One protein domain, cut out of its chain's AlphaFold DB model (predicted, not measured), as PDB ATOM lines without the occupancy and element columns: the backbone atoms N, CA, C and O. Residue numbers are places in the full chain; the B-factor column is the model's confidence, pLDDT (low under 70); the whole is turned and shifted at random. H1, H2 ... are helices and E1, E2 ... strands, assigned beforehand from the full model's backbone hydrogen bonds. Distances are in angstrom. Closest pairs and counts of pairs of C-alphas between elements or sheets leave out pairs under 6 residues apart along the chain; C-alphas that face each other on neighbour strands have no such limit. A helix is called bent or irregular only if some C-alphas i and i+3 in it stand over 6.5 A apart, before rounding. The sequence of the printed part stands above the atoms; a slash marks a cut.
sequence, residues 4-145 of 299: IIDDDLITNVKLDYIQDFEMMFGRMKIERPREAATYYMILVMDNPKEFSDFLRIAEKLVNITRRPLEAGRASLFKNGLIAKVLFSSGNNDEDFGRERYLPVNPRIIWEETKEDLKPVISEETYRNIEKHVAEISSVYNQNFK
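What this domain is: This is residues 4 to 145 of the 299 residues of an uncharacterized protein of Thermoplasmata archaeon (UniProt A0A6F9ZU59). Helix H2 sits in the middle of a cluster of crossing helices, with H1, H3 and H4 packed round it, and the end of H6 meets its last residues. H5 and H6 fold back on each other as a helical hairpin that makes one end of the longest axis, where residues 119 to 124 stick out; the strand hairpin of E3 and E4, with its long loop, makes the other end, and a tiny hairpin of E1 and E2 lies by H3. The printed part has 142 residues, with six named helices and four named strands in the order E1 E2 H1 H2 H3 H4 E3 E4 H5 H6; its two sheets, E1 - E2 and E3 - E4, are antiparallel. The class is mostly helix, and the whole is compact, with a radius of gyration of the C-alphas of 14.8 A and spans of 46 by 34 by 26 A.

How they stand to each other: E1, residues 4 to 6, and E2, residues 9 to 11, form an antiparallel hairpin at 151 degrees, with N 5 and O 9 within hydrogen-bond range at 2.9 A. H1, residues 15 to 27, touches H2, residues 33 to 45, at a steep tilt of 54 degrees, opposite ways; their closest C-alphas, of Glu 22 and Arg 34, are 4.9 A apart. H2 is the hub, touching four helices. With residues 38 to 43 alone it touches H3, residues 51 to 62, at a steep tilt of 61 degrees, the closest C-alphas being Ile 42 and Phe 54 at 6.4 A. The closest C-alphas of E1 and H3, Ile 5 and Lys 60, are 7.1 A apart. H4, residues 66 to 78, touches H2 about perpendicular at 83 degrees, with C-alphas 36 and 72 closest at 3.9 A. H3 and H4 only just touch, with 3 pairs of C-alphas within 8 A, the closest being Leu 55 and Arg 66 at 6.1 A. E3, residues 82 to 88, and E4, residues 101 to 103, form an antiparallel hairpin at 135 degrees; N 102 and O 83 are 2.8 A apart, within hydrogen-bond range. H5, residues 106 to 117, and H6, residues 123 to 144, form a helical hairpin at a shallow tilt of 18 degrees, opposite ways, with C-alphas 106 and 137 closest at 5.6 A. H1 touches H5 with residues 24 to 27 alone, the closest C-alphas being Met 24 and Thr 113 at 6.0 A. H6 touches H2 with residues 136 to 143 alone, and the C-alphas of Val 44 and Tyr 140 are closest at 5.5 A. H4 and H6 are apart. Every O i to N i+4 pair is within hydrogen-bond range in H1, H2, H3, H4 and H6; in H5 it is 6 of 8.

Where its parts are: E1 begins at C-alpha 4, at (-21.370, 6.772, 14.626), and E2 ends at Thr 11. H1 runs from Leu 15 to Arg 27 over 18.7 A, H2 from Pro 33, at (-26.796, -16.241, 22.130), to Met 45 over 17.6 A, H3 from Phe 51 to Val 62 over 15.9 A, and H4 from Arg 66 to Lys 78 over 18.3 A. E3, Ile 82 to Ser 88, is 16.4 A long, and E4 is Tyr 101 to Pro 103. H5, Pro 106 to Leu 117, is 15.3 A long and irregular, with C-alphas 112 and 115 7.6 A apart. H6, the longest helix, spans 30.8 A from Glu 123 to Phe 144, at (-25.632, -11.178, -0.092).

The domain as a whole: The two C-alphas farthest apart, those of Asn 91 and Pro 119, are 47.8 A apart. The printed part has no cut. The link from E3 to E4, residues 89 to 100, is long; the others are tight. The mean pLDDT of the printed part is 92.4, and residues 4 to 9 and 90 to 94 are under 70.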
ATOM      1  N   ILE A   4     -22.769   6.351  14.508       68.31
ATOM      2  CA  ILE A   4     -21.370   6.772  14.626       68.31
ATOM      3  C   ILE A   4     -20.882   6.276  15.984       68.31
ATOM      4  O   ILE A   4     -21.378   6.716  17.019       68.31
ATOM      5  N   ILE A   5     -19.945   5.331  15.975       62.84
ATOM      6  CA  ILE A   5     -19.354   4.781  17.199       62.84
ATOM      7  C   ILE A   5     -18.117   5.599  17.614       62.84
ATOM      8  O   ILE A   5     -17.794   5.671  18.797       62.84
ATOM      9  N   ASP A   6     -17.416   6.195  16.646       59.00
ATOM     10  CA  ASP A   6     -16.261   7.090  16.816       59.00
ATOM     11  C   ASP A   6     -15.990   7.822  15.487       59.00
ATOM     12  O   ASP A   6     -16.594   7.440  14.478       59.00
ATOM     13  N   ASP A   7     -15.061   8.785  15.455       59.22
ATOM     14  CA  ASP A   7     -14.787   9.661  14.293       59.22
ATOM     15  C   ASP A   7     -14.537   8.897  12.965       59.22
ATOM     16  O   ASP A   7     -14.844   9.420  11.895       59.22
ATOM     17  N   ASP A   8     -14.101   7.626  13.028       66.25
ATOM     18  CA  ASP A   8     -13.778   6.771  11.868       66.25
ATOM     19  C   ASP A   8     -14.582   5.449  11.764       66.25
ATOM     20  O   ASP A   8     -14.272   4.600  10.918       66.25
ATOM     21  N   LEU A   9     -15.582   5.195  12.624       69.12
ATOM     22  CA  LEU A   9     -16.359   3.942  12.588       69.12
ATOM     23  C   LEU A   9     -17.866   4.196  12.558       69.12
ATOM     24  O   LEU A   9     -18.487   4.506  13.576       69.12
ATOM     25  N   ILE A  10     -18.452   3.959  11.385       82.25
ATOM     26  CA  ILE A  10     -19.894   3.982  11.149       82.25
ATOM     27  C   ILE A  10     -20.373   2.536  11.014       82.25
ATOM     28  O   ILE A  10     -19.903   1.816  10.135       82.25
ATOM     29  N   THR A  11     -21.311   2.122  11.864       89.75
ATOM     30  CA  THR A  11     -21.986   0.817  11.768       89.75
ATOM     31  C   THR A  11     -23.469   1.014  11.493       89.75
ATOM     32  O   THR A  11     -24.068   1.980  11.966       89.75
ATOM     33  N   ASN A  12     -24.108   0.098  10.774       92.88
ATOM     34  CA  ASN A  12     -25.569   0.053  10.693       92.88
ATOM     35  C   ASN A  12     -26.188  -0.857  11.765       92.88
ATOM     36  O   ASN A  12     -27.413  -0.970  11.837       92.88
ATOM     37  N   VAL A  13     -25.363  -1.498  12.596       93.88
ATOM     38  CA  VAL A  13     -25.812  -2.351  13.695       93.88
ATOM     39  C   VAL A  13     -26.371  -1.492  14.823       93.88
ATOM     40  O   VAL A  13     -25.763  -0.509  15.253       93.88
ATOM     41  N   LYS A  14     -27.532  -1.896  15.335       94.88
ATOM     42  CA  LYS A  14     -28.185  -1.281  16.487       94.88
ATOM     43  C   LYS A  14     -28.316  -2.289  17.631       94.88
ATOM     44  O   LYS A  14     -28.304  -3.500  17.409       94.88
ATOM     45  N   LEU A  15     -28.405  -1.783  18.862       95.12
ATOM     46  CA  LEU A  15     -28.484  -2.615  20.069       95.12
ATOM     47  C   LEU A  15     -29.785  -3.416  20.159       95.12
ATOM     48  O   LEU A  15     -29.748  -4.571  20.572       95.12
ATOM     49  N   ASP A  16     -30.901  -2.821  19.748       95.94
ATOM     50  CA  ASP A  16     -32.203  -3.487  19.651       95.94
ATOM     51  C   ASP A  16     -32.146  -4.678  18.685       95.94
ATOM     52  O   ASP A  16     -32.568  -5.770  19.047       95.94
ATOM     53  N   TYR A  17     -31.497  -4.533  17.526       97.56
ATOM     54  CA  TYR A  17     -31.303  -5.649  16.592       97.56
ATOM     55  C   TYR A  17     -30.523  -6.811  17.229       97.56
ATOM     56  O   TYR A  17     -30.856  -7.977  17.019       97.56
ATOM     57  N   ILE A  18     -29.494  -6.517  18.032       98.12
ATOM     58  CA  ILE A  18     -28.737  -7.555  18.751       98.12
ATOM     59  C   ILE A  18     -29.617  -8.230  19.808       98.12
ATOM     60  O   ILE A  18     -29.586  -9.452  19.913       98.12
ATOM     61  N   GLN A  19     -30.403  -7.464  20.567       97.56
ATOM     62  CA  GLN A  19     -31.291  -7.994  21.609       97.56
ATOM     63  C   GLN A  19     -32.391  -8.888  21.024       97.56
ATOM     64  O   GLN A  19     -32.621  -9.989  21.528       97.56
ATOM     65  N   ASP A  20     -33.008  -8.466  19.921       98.12
ATOM     66  CA  ASP A  20     -34.031  -9.239  19.214       98.12
ATOM     67  C   ASP A  20     -33.469 -10.594  18.752       98.12
ATOM     68  O   ASP A  20     -34.067 -11.652  18.983       98.12
ATOM     69  N   PHE A  21     -32.274 -10.590  18.152       98.50
ATOM     70  CA  PHE A  21     -31.611 -11.820  17.709       98.50
ATOM     71  C   PHE A  21     -31.056 -12.662  18.857       98.50
ATOM     72  O   PHE A  21     -31.067 -13.885  18.755       98.50
ATOM     73  N   GLU A  22     -30.630 -12.061  19.967       98.38
ATOM     74  CA  GLU A  22     -30.255 -12.790  21.181       98.38
ATOM     75  C   GLU A  22     -31.449 -13.593  21.715       98.38
ATOM     76  O   GLU A  22     -31.303 -14.775  22.041       98.38
ATOM     77  N   MET A  23     -32.647 -12.998  21.732       97.38
ATOM     78  CA  MET A  23     -33.878 -13.684  22.135       97.38
ATOM     79  C   MET A  23     -34.237 -14.836  21.189       97.38
ATOM     80  O   MET A  23     -34.519 -15.944  21.659       97.38
ATOM     81  N   MET A  24     -34.188 -14.609  19.870       98.38
ATOM     82  CA  MET A  24     -34.422 -15.659  18.866       98.38
ATOM     83  C   MET A  24     -33.407 -16.802  19.006       98.38
ATOM     84  O   MET A  24     -33.781 -17.973  19.073       98.38
ATOM     85  N   PHE A  25     -32.121 -16.485  19.153       98.44
ATOM     86  CA  PHE A  25     -31.062 -17.481  19.327       98.44
ATOM     87  C   PHE A  25     -31.169 -18.237  20.652       98.44
ATOM     88  O   PHE A  25     -30.887 -19.438  20.693       98.44
ATOM     89  N   GLY A  26     -31.669 -17.589  21.705       97.19
ATOM     90  CA  GLY A  26     -32.043 -18.251  22.951       97.19
ATOM     91  C   GLY A  26     -33.121 -19.322  22.745       97.19
ATOM     92  O   GLY A  26     -32.984 -20.432  23.263       97.19
ATOM     93  N   ARG A  27     -34.157 -19.044  21.937       95.81
ATOM     94  CA  ARG A  27     -35.214 -20.023  21.596       95.81
ATOM     95  C   ARG A  27     -34.683 -21.184  20.764       95.81
ATOM     96  O   ARG A  27     -35.019 -22.333  21.038       95.81
ATOM     97  N   MET A  28     -33.766 -20.895  19.844       95.00
ATOM     98  CA  MET A  28     -33.048 -21.906  19.060       95.00
ATOM     99  C   MET A  28     -32.010 -22.698  19.876       95.00
ATOM    100  O   MET A  28     -31.374 -23.598  19.329       95.00
ATOM    101  N   LYS A  29     -31.835 -22.395  21.175       95.44
ATOM    102  CA  LYS A  29     -30.866 -23.035  22.087       95.44
ATOM    103  C   LYS A  29     -29.415 -22.915  21.610       95.44
ATOM    104  O   LYS A  29     -28.601 -23.811  21.825       95.44
ATOM    105  N   ILE A  30     -29.092 -21.801  20.965       95.94
ATOM    106  CA  ILE A  30     -27.739 -21.500  20.506       95.94
ATOM    107  C   ILE A  30     -26.875 -21.156  21.719       95.94
ATOM    108  O   ILE A  30     -27.242 -20.326  22.552       95.94
ATOM    109  N   GLU A  31     -25.706 -21.787  21.819       95.69
ATOM    110  CA  GLU A  31     -24.734 -21.449  22.856       95.69
ATOM    111  C   GLU A  31     -24.232 -20.019  22.650       95.69
ATOM    112  O   GLU A  31     -23.900 -19.643  21.524       95.69
ATOM    113  N   ARG A  32     -24.116 -19.247  23.739       96.75
ATOM    114  CA  ARG A  32     -23.663 -17.841  23.707       96.75
ATOM    115  C   ARG A  32     -24.529 -16.971  22.776       96.75
ATOM    116  O   ARG A  32     -24.023 -16.417  21.797       96.75
ATOM    117  N   PRO A  33     -25.847 -16.872  23.045       98.12
ATOM    118  CA  PRO A  33     -26.796 -16.241  22.130       98.12
ATOM    119  C   PRO A  33     -26.475 -14.764  21.878       98.12
ATOM    120  O   PRO A  33     -26.604 -14.310  20.746       98.12
ATOM    121  N   ARG A  34     -25.974 -14.032  22.882       98.38
ATOM    122  CA  ARG A  34     -25.578 -12.625  22.740       98.38
ATOM    123  C   ARG A  34     -24.380 -12.446  21.811       98.38
ATOM    124  O   ARG A  34     -24.397 -11.589  20.928       98.38
ATOM    125  N   GLU A  35     -23.334 -13.250  21.985       98.69
ATOM    126  CA  GLU A  35     -22.143 -13.226  21.133       98.69
ATOM    127  C   GLU A  35     -22.468 -13.658  19.702       98.69
ATOM    128  O   GLU A  35     -21.985 -13.048  18.746       98.69
ATOM    129  N   ALA A  36     -23.313 -14.680  19.550       98.69
ATOM    130  CA  ALA A  36     -23.819 -15.126  18.260       98.69
ATOM    131  C   ALA A  36     -24.647 -14.025  17.574       98.69
ATOM    132  O   ALA A  36     -24.389 -13.706  16.415       98.69
ATOM    133  N   ALA A  37     -25.584 -13.391  18.284       98.75
ATOM    134  CA  ALA A  37     -26.402 -12.292  17.766       98.75
ATOM    135  C   ALA A  37     -25.545 -11.099  17.346       98.75
ATOM    136  O   ALA A  37     -25.712 -10.576  16.248       98.75
ATOM    137  N   THR A  38     -24.562 -10.735  18.171       98.69
ATOM    138  CA  THR A  38     -23.606  -9.663  17.867       98.69
ATOM    139  C   THR A  38     -22.849  -9.953  16.574       98.69
ATOM    140  O   THR A  38     -22.854  -9.129  15.660       98.69
ATOM    141  N   TYR A  39     -22.232 -11.135  16.458       98.75
ATOM    142  CA  TYR A  39     -21.492 -11.507  15.251       98.75
ATOM    143  C   TYR A  39     -22.399 -11.528  14.014       98.75
ATOM    144  O   TYR A  39     -22.045 -10.983  12.968       98.75
ATOM    145  N   TYR A  40     -23.574 -12.147  14.134       98.69
ATOM    146  CA  TYR A  40     -24.528 -12.290  13.040       98.69
ATOM    147  C   TYR A  40     -25.048 -10.929  12.556       98.69
ATOM    148  O   TYR A  40     -25.078 -10.685  11.352       98.69
ATOM    149  N   MET A  41     -25.373 -10.009  13.467       98.44
ATOM    150  CA  MET A  41     -25.809  -8.658  13.109       98.44
ATOM    151  C   MET A  41     -24.718  -7.860  12.405       98.44
ATOM    152  O   MET A  41     -24.998  -7.242  11.382       98.44
ATOM    153  N   ILE A  42     -23.470  -7.922  12.875       98.00
ATOM    154  CA  ILE A  42     -22.352  -7.264  12.182       98.00
ATOM    155  C   ILE A  42     -22.172  -7.850  10.776       98.00
ATOM    156  O   ILE A  42     -22.037  -7.104   9.804       98.00
ATOM    157  N   LEU A  43     -22.230  -9.180  10.646       97.12
ATOM    158  CA  LEU A  43     -22.104  -9.861   9.357       97.12
ATOM    159  C   LEU A  43     -23.205  -9.431   8.379       97.12
ATOM    160  O   LEU A  43     -22.920  -9.177   7.211       97.12
ATOM    161  N   VAL A  44     -24.454  -9.357   8.840       96.94
ATOM    162  CA  VAL A  44     -25.598  -9.039   7.979       96.94
ATOM    163  C   VAL A  44     -25.648  -7.558   7.621       96.94
ATOM    164  O   VAL A  44     -25.846  -7.230   6.451       96.94
ATOM    165  N   MET A  45     -25.467  -6.679   8.605       96.06
ATOM    166  CA  MET A  45     -25.680  -5.241   8.438       96.06
ATOM    167  C   MET A  45     -24.504  -4.551   7.754       96.06
ATOM    168  O   MET A  45     -24.715  -3.738   6.855       96.06
ATOM    169  N   ASP A  46     -23.277  -4.906   8.140       93.50
ATOM    170  CA  ASP A  46     -22.072  -4.214   7.674       93.50
ATOM    171  C   ASP A  46     -21.205  -5.079   6.750       93.50
ATOM    172  O   ASP A  46     -20.443  -4.539   5.950       93.50
ATOM    173  N   ASN A  47     -21.321  -6.411   6.836       92.44
ATOM    174  CA  ASN A  47     -20.545  -7.383   6.053       92.44
ATOM    175  C   ASN A  47     -19.029  -7.065   5.963       92.44
ATOM    176  O   ASN A  47     -18.489  -7.005   4.848       92.44
ATOM    177  N   PRO A  48     -18.320  -6.836   7.095       92.56
ATOM    178  CA  PRO A  48     -16.903  -6.486   7.055       92.56
ATOM    179  C   PRO A  48     -16.043  -7.583   6.420       92.56
ATOM    180  O   PRO A  48     -16.324  -8.775   6.536       92.56
ATOM    181  N   LYS A  49     -14.941  -7.181   5.780       91.44
ATOM    182  CA  LYS A  49     -14.008  -8.114   5.129       91.44
ATOM    183  C   LYS A  49     -13.025  -8.764   6.109       91.44
ATOM    184  O   LYS A  49     -12.524  -9.849   5.825       91.44
ATOM    185  N   GLU A  50     -12.750  -8.131   7.245       94.00
ATOM    186  CA  GLU A  50     -11.740  -8.565   8.212       94.00
ATOM    187  C   GLU A  50     -12.350  -8.756   9.603       94.00
ATOM    188  O   GLU A  50     -13.126  -7.925  10.078       94.00
ATOM    189  N   PHE A  51     -11.948  -9.813  10.314       95.94
ATOM    190  CA  PHE A  51     -12.430 -10.075  11.676       95.94
ATOM    191  C   PHE A  51     -12.066  -8.955  12.669       95.94
ATOM    192  O   PHE A  51     -12.749  -8.761  13.672       95.94
ATOM    193  N   SER A  52     -11.005  -8.184  12.407       95.25
ATOM    194  CA  SER A  52     -10.652  -7.019  13.227       95.25
ATOM    195  C   SER A  52     -11.746  -5.952  13.243       95.25
ATOM    196  O   SER A  52     -11.941  -5.314  14.276       95.25
ATOM    197  N   ASP A  53     -12.483  -5.780  12.145       94.81
ATOM    198  CA  ASP A  53     -13.597  -4.831  12.091       94.81
ATOM    199  C   ASP A  53     -14.803  -5.341  12.877       94.81
ATOM    200  O   ASP A  53     -15.400  -4.577  13.635       94.81
ATOM    201  N   PHE A  54     -15.092  -6.646  12.792       96.69
ATOM    202  CA  PHE A  54     -16.081  -7.292  13.662       96.69
ATOM    203  C   PHE A  54     -15.763  -7.057  15.135       96.69
ATOM    204  O   PHE A  54     -16.631  -6.646  15.902       96.69
ATOM    205  N   LEU A  55     -14.507  -7.291  15.522       97.00
ATOM    206  CA  LEU A  55     -14.055  -7.109  16.892       97.00
ATOM    207  C   LEU A  55     -14.206  -5.657  17.347       97.00
ATOM    208  O   LEU A  55     -14.744  -5.410  18.421       97.00
ATOM    209  N   ARG A  56     -13.791  -4.700  16.513       95.50
ATOM    210  CA  ARG A  56     -13.880  -3.271  16.825       95.50
ATOM    211  C   ARG A  56     -15.329  -2.824  17.050       95.50
ATOM    212  O   ARG A  56     -15.584  -2.076  17.991       95.50
ATOM    213  N   ILE A  57     -16.272  -3.289  16.226       95.56
ATOM    214  CA  ILE A  57     -17.703  -2.992  16.402       95.56
ATOM    215  C   ILE A  57     -18.234  -3.666  17.676       95.56
ATOM    216  O   ILE A  57     -18.884  -3.010  18.488       95.56
ATOM    217  N   ALA A  58     -17.927  -4.946  17.892       96.75
ATOM    218  CA  ALA A  58     -18.406  -5.708  19.046       96.75
ATOM    219  C   ALA A  58     -17.897  -5.155  20.392       96.75
ATOM    220  O   ALA A  58     -18.671  -5.038  21.345       96.75
ATOM    221  N   GLU A  59     -16.619  -4.783  20.478       95.62
ATOM    222  CA  GLU A  59     -16.021  -4.214  21.691       95.62
ATOM    223  C   GLU A  59     -16.658  -2.868  22.035       95.62
ATOM    224  O   GLU A  59     -17.049  -2.646  23.179       95.62
ATOM    225  N   LYS A  60     -16.833  -1.986  21.048       92.31
ATOM    226  CA  LYS A  60     -17.382  -0.652  21.303       92.31
ATOM    227  C   LYS A  60     -18.892  -0.659  21.549       92.31
ATOM    228  O   LYS A  60     -19.365   0.089  22.399       92.31
ATOM    229  N   LEU A  61     -19.650  -1.481  20.821       92.62
ATOM    230  CA  LEU A  61     -21.111  -1.467  20.896       92.62
ATOM    231  C   LEU A  61     -21.643  -2.271  22.087       92.62
ATOM    232  O   LEU A  61     -22.586  -1.847  22.747       92.62
ATOM    233  N   VAL A  62     -21.056  -3.439  22.366       94.44
ATOM    234  CA  VAL A  62     -21.599  -4.398  23.346       94.44
ATOM    235  C   VAL A  62     -20.560  -4.950  24.322       94.44
ATOM    236  O   VAL A  62     -20.901  -5.830  25.116       94.44
ATOM    237  N   ASN A  63     -19.330  -4.421  24.310       96.25
ATOM    238  CA  ASN A  63     -18.223  -4.824  25.183       96.25
ATOM    239  C   ASN A  63     -17.866  -6.319  25.080       96.25
ATOM    240  O   ASN A  63     -17.558  -6.981  26.074       96.25
ATOM    241  N   ILE A  64     -17.930  -6.869  23.864       97.75
ATOM    242  CA  ILE A  64     -17.558  -8.258  23.577       97.75
ATOM    243  C   ILE A  64     -16.140  -8.307  23.009       97.75
ATOM    244  O   ILE A  64     -15.866  -7.752  21.953       97.75
ATOM    245  N   THR A  65     -15.254  -9.028  23.697       97.19
ATOM    246  CA  THR A  65     -13.859  -9.231  23.277       97.19
ATOM    247  C   THR A  65     -13.718 -10.379  22.267       97.19
ATOM    248  O   THR A  65     -14.663 -11.121  21.984       97.19
ATOM    249  N   ARG A  66     -12.499 -10.576  21.745       98.12
ATOM    250  CA  ARG A  66     -12.189 -11.548  20.679       98.12
ATOM    251  C   ARG A  66     -12.700 -12.964  20.941       98.12
ATOM    252  O   ARG A  66     -13.438 -13.498  20.120       98.12
ATOM    253  N   ARG A  67     -12.299 -13.586  22.054       98.06
ATOM    254  CA  ARG A  67     -12.606 -15.006  22.316       98.06
ATOM    255  C   ARG A  67     -14.118 -15.268  22.416       98.06
ATOM    256  O   ARG A  67     -14.580 -16.227  21.801       98.06
ATOM    257  N   PRO A  68     -14.908 -14.458  23.152       98.38
ATOM    258  CA  PRO A  68     -16.362 -14.590  23.127       98.38
ATOM    259  C   PRO A  68     -16.965 -14.427  21.726       98.38
ATOM    260  O   PRO A  68     -17.800 -15.245  21.348       98.38
ATOM    261  N   LEU A  69     -16.500 -13.458  20.928       98.56
ATOM    262  CA  LEU A  69     -17.005 -13.247  19.567       98.56
ATOM    263  C   LEU A  69     -16.711 -14.435  18.637       98.56
ATOM    264  O   LEU A  69     -17.588 -14.886  17.900       98.56
ATOM    265  N   GLU A  70     -15.499 -14.991  18.707       98.19
ATOM    266  CA  GLU A  70     -15.121 -16.205  17.971       98.19
ATOM    267  C   GLU A  70     -15.982 -17.409  18.374       98.19
ATOM    268  O   GLU A  70     -16.363 -18.205  17.513       98.19
ATOM    269  N   ALA A  71     -16.316 -17.530  19.662       98.06
ATOM    270  CA  ALA A  71     -17.199 -18.580  20.160       98.06
ATOM    271  C   ALA A  71     -18.646 -18.393  19.668       98.06
ATOM    272  O   ALA A  71     -19.274 -19.370  19.263       98.06
ATOM    273  N   GLY A  72     -19.149 -17.154  19.619       98.19
ATOM    274  CA  GLY A  72     -20.436 -16.826  18.996       98.19
ATOM    275  C   GLY A  72     -20.473 -17.221  17.515       98.19
ATOM    276  O   GLY A  72     -21.374 -17.941  17.087       98.19
ATOM    277  N   ARG A  73     -19.436 -16.857  16.747       97.75
ATOM    278  CA  ARG A  73     -19.263 -17.281  15.344       97.75
ATOM    279  C   ARG A  73     -19.258 -18.805  15.190       97.75
ATOM    280  O   ARG A  73     -19.909 -19.335  14.292       97.75
ATOM    281  N   ALA A  74     -18.525 -19.518  16.045       95.88
ATOM    282  CA  ALA A  74     -18.475 -20.980  16.013       95.88
ATOM    283  C   ALA A  74     -19.848 -21.605  16.312       95.88
ATOM    284  O   ALA A  74     -20.252 -22.548  15.630       95.88
ATOM    285  N   SER A  75     -20.587 -21.039  17.268       96.31
ATOM    286  CA  SER A  75     -21.945 -21.463  17.618       96.31
ATOM    287  C   SER A  75     -22.925 -21.275  16.452       96.31
ATOM    288  O   SER A  75     -23.663 -22.202  16.114       96.31
ATOM    289  N   LEU A  76     -22.872 -20.133  15.755       97.56
ATOM    290  CA  LEU A  76     -23.658 -19.901  14.534       97.56
ATOM    291  C   LEU A  76     -23.349 -20.936  13.448       97.56
ATOM    292  O   LEU A  76     -24.263 -21.465  12.814       97.56
ATOM    293  N   PHE A  77     -22.065 -21.227  13.227       94.94
ATOM    294  CA  PHE A  77     -21.631 -22.179  12.206       94.94
ATOM    295  C   PHE A  77     -22.134 -23.592  12.513       94.94
ATOM    296  O   PHE A  77     -22.737 -24.243  11.658       94.94
ATOM    297  N   LYS A  78     -21.952 -24.040  13.758       93.06
ATOM    298  CA  LYS A  78     -22.427 -25.338  14.249       93.06
ATOM    299  C   LYS A  78     -23.938 -25.498  14.065       93.06
ATOM    300  O   LYS A  78     -24.394 -26.515  13.549       93.06
ATOM    301  N   ASN A  79     -24.702 -24.461  14.396       93.62
ATOM    302  CA  ASN A  79     -26.161 -24.463  14.281       93.62
ATOM    303  C   ASN A  79     -26.675 -24.170  12.858       93.62
ATOM    304  O   ASN A  79     -27.880 -24.143  12.635       93.62
ATOM    305  N   GLY A  80     -25.783 -23.992  11.877       94.62
ATOM    306  CA  GLY A  80     -26.153 -23.807  10.471       94.62
ATOM    307  C   GLY A  80     -26.740 -22.448  10.134       94.62
ATOM    308  O   GLY A  80     -27.415 -22.317   9.119       94.62
ATOM    309  N   LEU A  81     -26.470 -21.431  10.947       97.06
ATOM    310  CA  LEU A  81     -26.880 -20.058  10.665       97.06
ATOM    311  C   LEU A  81     -25.876 -19.297   9.799       97.06
ATOM    312  O   LEU A  81     -26.227 -18.285   9.197       97.06
ATOM    313  N   ILE A  82     -24.642 -19.796   9.705       97.00
ATOM    314  CA  ILE A  82     -23.635 -19.304   8.764       97.00
ATOM    315  C   ILE A  82     -22.900 -20.474   8.096       97.00
ATOM    316  O   ILE A  82     -22.685 -21.517   8.714       97.00
ATOM    317  N   ALA A  83     -22.455 -20.277   6.858       96.00
ATOM    318  CA  ALA A  83     -21.548 -21.175   6.141       96.00
ATOM    319  C   ALA A  83     -20.215 -20.485   5.872       96.00
ATOM    320  O   ALA A  83     -20.175 -19.280   5.640       96.00
ATOM    321  N   LYS A  84     -19.120 -21.247   5.883       94.94
ATOM    322  CA  LYS A  84     -17.776 -20.738   5.605       94.94
ATOM    323  C   LYS A  84     -17.464 -20.901   4.127       94.94
ATOM    324  O   LYS A  84     -17.506 -22.020   3.621       94.94
ATOM    325  N   VAL A  85     -17.072 -19.825   3.462       93.75
ATOM    326  CA  VAL A  85     -16.596 -19.890   2.076       93.75
ATOM    327  C   VAL A  85     -15.173 -20.430   2.055       93.75
ATOM    328  O   VAL A  85     -14.304 -19.955   2.789       93.75
ATOM    329  N   LEU A  86     -14.942 -21.439   1.220       91.81
ATOM    330  CA  LEU A  86     -13.625 -22.025   0.982       91.81
ATOM    331  C   LEU A  86     -12.980 -21.400  -0.253       91.81
ATOM    332  O   LEU A  86     -11.828 -20.983  -0.198       91.81
ATOM    333  N   PHE A  87     -13.737 -21.314  -1.343       85.25
ATOM    334  CA  PHE A  87     -13.298 -20.725  -2.601       85.25
ATOM    335  C   PHE A  87     -14.495 -20.208  -3.400       85.25
ATOM    336  O   PHE A  87     -15.611 -20.710  -3.275       85.25
ATOM    337  N   SER A  88     -14.243 -19.190  -4.210       84.19
ATOM    338  CA  SER A  88     -15.150 -18.639  -5.212       84.19
ATOM    339  C   SER A  88     -14.475 -18.744  -6.572       84.19
ATOM    340  O   SER A  88     -13.250 -18.750  -6.656       84.19
ATOM    341  N   SER A  89     -15.263 -18.854  -7.634       76.44
ATOM    342  CA  SER A  89     -14.764 -18.737  -9.004       76.44
ATOM    343  C   SER A  89     -15.410 -17.554  -9.727       76.44
ATOM    344  O   SER A  89     -16.531 -17.136  -9.415       76.44
ATOM    345  N   GLY A  90     -14.680 -17.007 -10.702       66.44
ATOM    346  CA  GLY A  90     -15.046 -15.803 -11.452       66.44
ATOM    347  C   GLY A  90     -14.436 -14.521 -10.873       66.44
ATOM    348  O   GLY A  90     -13.667 -14.557  -9.918       66.44
ATOM    349  N   ASN A  91     -14.804 -13.362 -11.428       60.94
ATOM    350  CA  ASN A  91     -14.291 -12.040 -11.020       60.94
ATOM    351  C   ASN A  91     -14.819 -11.554  -9.647       60.94
ATOM    352  O   ASN A  91     -14.844 -10.355  -9.389       60.94
ATOM    353  N   ASN A  92     -15.269 -12.464  -8.779       62.25
ATOM    354  CA  ASN A  92     -15.938 -12.156  -7.511       62.25
ATOM    355  C   ASN A  92     -15.047 -12.440  -6.284       62.25
ATOM    356  O   ASN A  92     -15.505 -12.326  -5.150       62.25
ATOM    357  N   ASP A  93     -13.770 -12.798  -6.473       60.19
ATOM    358  CA  ASP A  93     -12.833 -13.016  -5.358       60.19
ATOM    359  C   ASP A  93     -12.645 -11.759  -4.493       60.19
ATOM    360  O   ASP A  93     -12.434 -11.862  -3.283       60.19
ATOM    361  N   GLU A  94     -12.791 -10.570  -5.087       62.22
ATOM    362  CA  GLU A  94     -12.746  -9.290  -4.372       62.22
ATOM    363  C   GLU A  94     -13.957  -9.067  -3.451       62.22
ATOM    364  O   GLU A  94     -13.861  -8.298  -2.483       62.22
ATOM    365  N   ASP A  95     -15.080  -9.752  -3.694       71.00
ATOM    366  CA  ASP A  95     -16.289  -9.635  -2.874       71.00
ATOM    367  C   ASP A  95     -16.120 -10.335  -1.517       71.00
ATOM    368  O   ASP A  95     -16.809  -9.995  -0.548       71.00
ATOM    369  N   PHE A  96     -15.174 -11.270  -1.398       79.56
ATOM    370  CA  PHE A  96     -14.921 -12.032  -0.177       79.56
ATOM    371  C   PHE A  96     -13.607 -11.602   0.505       79.56
ATOM    372  O   PHE A  96     -12.508 -11.838   0.005       79.56
ATOM    373  N   GLY A  97     -13.720 -11.003   1.700       82.44
ATOM    374  CA  GLY A  97     -12.590 -10.616   2.567       82.44
ATOM    375  C   GLY A  97     -11.843 -11.800   3.183       82.44
ATOM    376  O   GLY A  97     -11.991 -12.910   2.710       82.44
ATOM    377  N   ARG A  98     -11.054 -11.650   4.249       87.19
ATOM    378  CA  ARG A  98     -10.547 -12.828   4.989       87.19
ATOM    379  C   ARG A  98     -11.628 -13.504   5.831       87.19
ATOM    380  O   ARG A  98     -11.620 -14.727   5.972       87.19
ATOM    381  N   GLU A  99     -12.585 -12.730   6.334       90.69
ATOM    382  CA  GLU A  99     -13.727 -13.234   7.097       90.69
ATOM    383  C   GLU A  99     -14.870 -13.626   6.145       90.69
ATOM    384  O   GLU A  99     -15.809 -12.870   5.903       90.69
ATOM    385  N   ARG A 100     -14.764 -14.810   5.528       89.38
ATOM    386  CA  ARG A 100     -15.683 -15.247   4.461       89.38
ATOM    387  C   ARG A 100     -16.798 -16.148   4.986       89.38
ATOM    388  O   ARG A 100     -16.666 -17.375   4.970       89.38
ATOM    389  N   TYR A 101     -17.906 -15.546   5.410       94.69
ATOM    390  CA  TYR A 101     -19.105 -16.275   5.829       94.69
ATOM    391  C   TYR A 101     -20.356 -15.827   5.072       94.69
ATOM    392  O   TYR A 101     -20.514 -14.653   4.749       94.69
ATOM    393  N   LEU A 102     -21.256 -16.776   4.819       95.38
ATOM    394  CA  LEU A 102     -22.585 -16.531   4.270       95.38
ATOM    395  C   LEU A 102     -23.644 -16.772   5.351       95.38
ATOM    396  O   LEU A 102     -23.767 -17.912   5.815       95.38
ATOM    397  N   PRO A 103     -24.400 -15.745   5.766       96.75
ATOM    398  CA  PRO A 103     -25.483 -15.907   6.720       96.75
ATOM    399  C   PRO A 103     -26.747 -16.484   6.077       96.75
ATOM    400  O   PRO A 103     -27.043 -16.255   4.901       96.75
ATOM    401  N   VAL A 104     -27.524 -17.205   6.882       96.50
ATOM    402  CA  VAL A 104     -28.946 -17.462   6.616       96.50
ATOM    403  C   VAL A 104     -29.697 -16.128   6.569       96.50
ATOM    404  O   VAL A 104     -29.270 -15.159   7.185       96.50
ATOM    405  N   ASN A 105     -30.795 -16.048   5.817       95.56
ATOM    406  CA  ASN A 105     -31.604 -14.833   5.772       95.56
ATOM    407  C   ASN A 105     -32.284 -14.579   7.144       95.56
ATOM    408  O   ASN A 105     -32.899 -15.504   7.684       95.56
ATOM    409  N   PRO A 106     -32.234 -13.346   7.693       96.69
ATOM    410  CA  PRO A 106     -32.918 -12.954   8.933       96.69
ATOM    411  C   PRO A 106     -34.383 -13.395   9.013       96.69
ATOM    412  O   PRO A 106     -34.839 -13.830  10.069       96.69
ATOM    413  N   ARG A 107     -35.106 -13.340   7.888       94.81
ATOM    414  CA  ARG A 107     -36.501 -13.771   7.796       94.81
ATOM    415  C   ARG A 107     -36.682 -15.238   8.164       94.81
ATOM    416  O   ARG A 107     -37.654 -15.568   8.824       94.81
ATOM    417  N   ILE A 108     -35.757 -16.113   7.775       94.81
ATOM    418  CA  ILE A 108     -35.850 -17.537   8.115       94.81
ATOM    419  C   ILE A 108     -35.713 -17.744   9.619       94.81
ATOM    420  O   ILE A 108     -36.517 -18.455  10.200       94.81
ATOM    421  N   ILE A 109     -34.763 -17.069  10.265       97.00
ATOM    422  CA  ILE A 109     -34.593 -17.146  11.725       97.00
ATOM    423  C   ILE A 109     -35.867 -16.682  12.446       97.00
ATOM    424  O   ILE A 109     -36.282 -17.300  13.426       97.00
ATOM    425  N   TRP A 110     -36.519 -15.634  11.938       96.69
ATOM    426  CA  TRP A 110     -37.806 -15.183  12.459       96.69
ATOM    427  C   TRP A 110     -38.912 -16.224  12.277       96.69
ATOM    428  O   TRP A 110     -39.576 -16.575  13.246       96.69
ATOM    429  N   GLU A 111     -39.081 -16.777  11.074       93.56
ATOM    430  CA  GLU A 111     -40.096 -17.806  10.810       93.56
ATOM    431  C   GLU A 111     -39.910 -19.056  11.684       93.56
ATOM    432  O   GLU A 111     -40.895 -19.634  12.134       93.56
ATOM    433  N   GLU A 112     -38.664 -19.434  11.992       92.75
ATOM    434  CA  GLU A 112     -38.364 -20.558  12.887       92.75
ATOM    435  C   GLU A 112     -38.702 -20.289  14.360       92.75
ATOM    436  O   GLU A 112     -38.859 -21.235  15.127       92.75
ATOM    437  N   THR A 113     -38.767 -19.027  14.787       95.88
ATOM    438  CA  THR A 113     -38.820 -18.676  16.218       95.88
ATOM    439  C   THR A 113     -40.068 -17.906  16.625       95.88
ATOM    440  O   THR A 113     -40.398 -17.874  17.812       95.88
ATOM    441  N   LYS A 114     -40.785 -17.296  15.677       95.38
ATOM    442  CA  LYS A 114     -41.893 -16.378  15.964       95.38
ATOM    443  C   LYS A 114     -43.030 -17.025  16.750       95.38
ATOM    444  O   LYS A 114     -43.523 -16.411  17.691       95.38
ATOM    445  N   GLU A 115     -43.406 -18.266  16.436       94.88
ATOM    446  CA  GLU A 115     -44.504 -18.953  17.132       94.88
ATOM    447  C   GLU A 115     -44.124 -19.307  18.578       94.88
ATOM    448  O   GLU A 115     -44.949 -19.182  19.480       94.88
ATOM    449  N   ASP A 116     -42.853 -19.639  18.824       94.94
ATOM    450  CA  ASP A 116     -42.325 -19.898  20.169       94.94
ATOM    451  C   ASP A 116     -42.141 -18.612  20.990       94.94
ATOM    452  O   ASP A 116     -42.185 -18.641  22.225       94.94
ATOM    453  N   LEU A 117     -41.907 -17.479  20.321       95.25
ATOM    454  CA  LEU A 117     -41.754 -16.167  20.950       95.25
ATOM    455  C   LEU A 117     -43.095 -15.506  21.262       95.25
ATOM    456  O   LEU A 117     -43.238 -14.896  22.319       95.25
ATOM    457  N   LYS A 118     -44.089 -15.649  20.387       95.19
ATOM    458  CA  LYS A 118     -45.409 -15.022  20.518       95.19
ATOM    459  C   LYS A 118     -46.066 -15.167  21.903       95.19
ATOM    460  O   LYS A 118     -46.570 -14.162  22.395       95.19
ATOM    461  N   PRO A 119     -46.058 -16.334  22.580       95.81
ATOM    462  CA  PRO A 119     -46.693 -16.467  23.894       95.81
ATOM    463  C   PRO A 119     -45.883 -15.879  25.062       95.81
ATOM    464  O   PRO A 119     -46.399 -15.820  26.176       95.81
ATOM    465  N   VAL A 120     -44.619 -15.490  24.858       95.50
ATOM    466  CA  VAL A 120     -43.696 -15.089  25.942       95.50
ATOM    467  C   VAL A 120     -43.255 -13.626  25.884       95.50
ATOM    468  O   VAL A 120     -42.555 -13.173  26.790       95.50
ATOM    469  N   ILE A 121     -43.633 -12.892  24.839       95.56
ATOM    470  CA  ILE A 121     -43.343 -11.462  24.680       95.56
ATOM    471  C   ILE A 121     -44.638 -10.666  24.546       95.56
ATOM    472  O   ILE A 121     -45.702 -11.223  24.283       95.56
ATOM    473  N   SER A 122     -44.559  -9.349  24.734       97.00
ATOM    474  CA  SER A 122     -45.705  -8.484  24.466       97.00
ATOM    475  C   SER A 122     -45.976  -8.402  22.960       97.00
ATOM    476  O   SER A 122     -45.066  -8.509  22.137       97.00
ATOM    477  N   GLU A 123     -47.232  -8.144  22.600       96.94
ATOM    478  CA  GLU A 123     -47.637  -7.901  21.211       96.94
ATOM    479  C   GLU A 123     -46.855  -6.731  20.581       96.94
ATOM    480  O   GLU A 123     -46.522  -6.759  19.399       96.94
ATOM    481  N   GLU A 124     -46.519  -5.713  21.376       97.00
ATOM    482  CA  GLU A 124     -45.687  -4.591  20.934       97.00
ATOM    483  C   GLU A 124     -44.265  -5.046  20.585       97.00
ATOM    484  O   GLU A 124     -43.772  -4.741  19.500       97.00
ATOM    485  N   THR A 125     -43.621  -5.828  21.459       96.56
ATOM    486  CA  THR A 125     -42.290  -6.387  21.195       96.56
ATOM    487  C   THR A 125     -42.309  -7.291  19.964       96.56
ATOM    488  O   THR A 125     -41.426  -7.172  19.121       96.56
ATOM    489  N   TYR A 126     -43.335  -8.135  19.806       97.31
ATOM    490  CA  TYR A 126     -43.487  -9.000  18.633       97.31
ATOM    491  C   TYR A 126     -43.514  -8.191  17.326       97.31
ATOM    492  O   TYR A 126     -42.763  -8.483  16.395       97.31
ATOM    493  N   ARG A 127     -44.329  -7.131  17.273       97.31
ATOM    494  CA  ARG A 127     -44.427  -6.246  16.097       97.31
ATOM    495  C   ARG A 127     -43.135  -5.483  15.826       97.31
ATOM    496  O   ARG A 127     -42.783  -5.274  14.666       97.31
ATOM    497  N   ASN A 128     -42.431  -5.066  16.876       97.25
ATOM    498  CA  ASN A 128     -41.147  -4.385  16.735       97.25
ATOM    499  C   ASN A 128     -40.087  -5.322  16.143       97.25
ATOM    500  O   ASN A 128     -39.437  -4.936  15.174       97.25
ATOM    501  N   ILE A 129     -39.987  -6.564  16.636       97.81
ATOM    502  CA  ILE A 129     -39.082  -7.577  16.071       97.81
ATOM    503  C   ILE A 129     -39.421  -7.823  14.599       97.81
ATOM    504  O   ILE A 129     -38.532  -7.780  13.754       97.81
ATOM    505  N   GLU A 130     -40.697  -8.023  14.260       97.56
ATOM    506  CA  GLU A 130     -41.121  -8.258  12.874       97.56
ATOM    507  C   GLU A 130     -40.713  -7.101  11.943       97.56
ATOM    508  O   GLU A 130     -40.171  -7.321  10.853       97.56
ATOM    509  N   LYS A 131     -40.895  -5.857  12.397       97.56
ATOM    510  CA  LYS A 131     -40.455  -4.665  11.668       97.56
ATOM    511  C   LYS A 131     -38.933  -4.629  11.502       97.56
ATOM    512  O   LYS A 131     -38.451  -4.396  10.394       97.56
ATOM    513  N   HIS A 132     -38.175  -4.872  12.570       98.06
ATOM    514  CA  HIS A 132     -36.713  -4.896  12.520       98.06
ATOM    515  C   HIS A 132     -36.202  -5.998  11.588       98.06
ATOM    516  O   HIS A 132     -35.329  -5.746  10.761       98.06
ATOM    517  N   VAL A 133     -36.787  -7.196  11.632       97.75
ATOM    518  CA  VAL A 133     -36.448  -8.307  10.730       97.75
ATOM    519  C   VAL A 133     -36.651  -7.910   9.270       97.75
ATOM    520  O   VAL A 133     -35.795  -8.224   8.439       97.75
ATOM    521  N   ALA A 134     -37.729  -7.196   8.935       95.88
ATOM    522  CA  ALA A 134     -37.953  -6.703   7.576       95.88
ATOM    523  C   ALA A 134     -36.870  -5.696   7.136       95.88
ATOM    524  O   ALA A 134     -36.352  -5.792   6.019       95.88
ATOM    525  N   GLU A 135     -36.480  -4.771   8.019       96.19
ATOM    526  CA  GLU A 135     -35.392  -3.813   7.772       96.19
ATOM    527  C   GLU A 135     -34.052  -4.532   7.541       96.19
ATOM    528  O   GLU A 135     -33.385  -4.308   6.527       96.19
ATOM    529  N   ILE A 136     -33.688  -5.450   8.437       97.00
ATOM    530  CA  ILE A 136     -32.439  -6.221   8.384       97.00
ATOM    531  C   ILE A 136     -32.414  -7.117   7.134       97.00
ATOM    532  O   ILE A 136     -31.386  -7.219   6.464       97.00
ATOM    533  N   SER A 137     -33.545  -7.722   6.754       94.44
ATOM    534  CA  SER A 137     -33.657  -8.554   5.542       94.44
ATOM    535  C   SER A 137     -33.424  -7.750   4.258       94.44
ATOM    536  O   SER A 137     -32.842  -8.258   3.298       94.44
ATOM    537  N   SER A 138     -33.823  -6.476   4.233       93.25
ATOM    538  CA  SER A 138     -33.521  -5.582   3.110       93.25
ATOM    539  C   SER A 138     -32.010  -5.372   2.955       93.25
ATOM    540  O   SER A 138     -31.474  -5.497   1.850       93.25
ATOM    541  N   VAL A 139     -31.303  -5.138   4.066       94.56
ATOM    542  CA  VAL A 139     -29.837  -4.991   4.076       94.56
ATOM    543  C   VAL A 139     -29.145  -6.306   3.703       94.56
ATOM    544  O   VAL A 139     -28.235  -6.311   2.873       94.56
ATOM    545  N   TYR A 140     -29.633  -7.439   4.217       94.44
ATOM    546  CA  TYR A 140     -29.170  -8.773   3.825       94.44
ATOM    547  C   TYR A 140     -29.209  -8.958   2.302       94.44
ATOM    548  O   TYR A 140     -28.199  -9.314   1.693       94.44
ATOM    549  N   ASN A 141     -30.342  -8.655   1.666       90.88
ATOM    550  CA  ASN A 141     -30.514  -8.817   0.222       90.88
ATOM    551  C   ASN A 141     -29.589  -7.892  -0.590       90.88
ATOM    552  O   ASN A 141     -29.147  -8.251  -1.685       90.88
ATOM    553  N   GLN A 142     -29.233  -6.722  -0.054       89.94
ATOM    554  CA  GLN A 142     -28.238  -5.841  -0.669       89.94
ATOM    555  C   GLN A 142     -26.822  -6.424  -0.576       89.94
ATOM    556  O   GLN A 142     -26.084  -6.383  -1.569       89.94
ATOM    557  N   ASN A 143     -26.463  -6.993   0.577       90.25
ATOM    558  CA  ASN A 143     -25.118  -7.480   0.888       90.25
ATOM    559  C   ASN A 143     -24.811  -8.868   0.312       90.25
ATOM    560  O   ASN A 143     -23.689  -9.106  -0.135       90.25
ATOM    561  N   PHE A 144     -25.792  -9.771   0.301       89.12
ATOM    562  CA  PHE A 144     -25.632 -11.178  -0.092       89.12
ATOM    563  C   PHE A 144     -26.383 -11.542  -1.373       89.12
ATOM    564  O   PHE A 144     -26.307 -12.687  -1.818       89.12
ATOM    565  N   LYS A 145     -27.012 -10.547  -2.013       83.81
ATOM    566  CA  LYS A 145     -27.672 -10.650  -3.320       83.81
ATOM    567  C   LYS A 145     -28.729 -11.758  -3.359       83.81
ATOM    568  O   LYS A 145     -29.108 -12.357  -2.353       83.81
TER     569      LYS A 145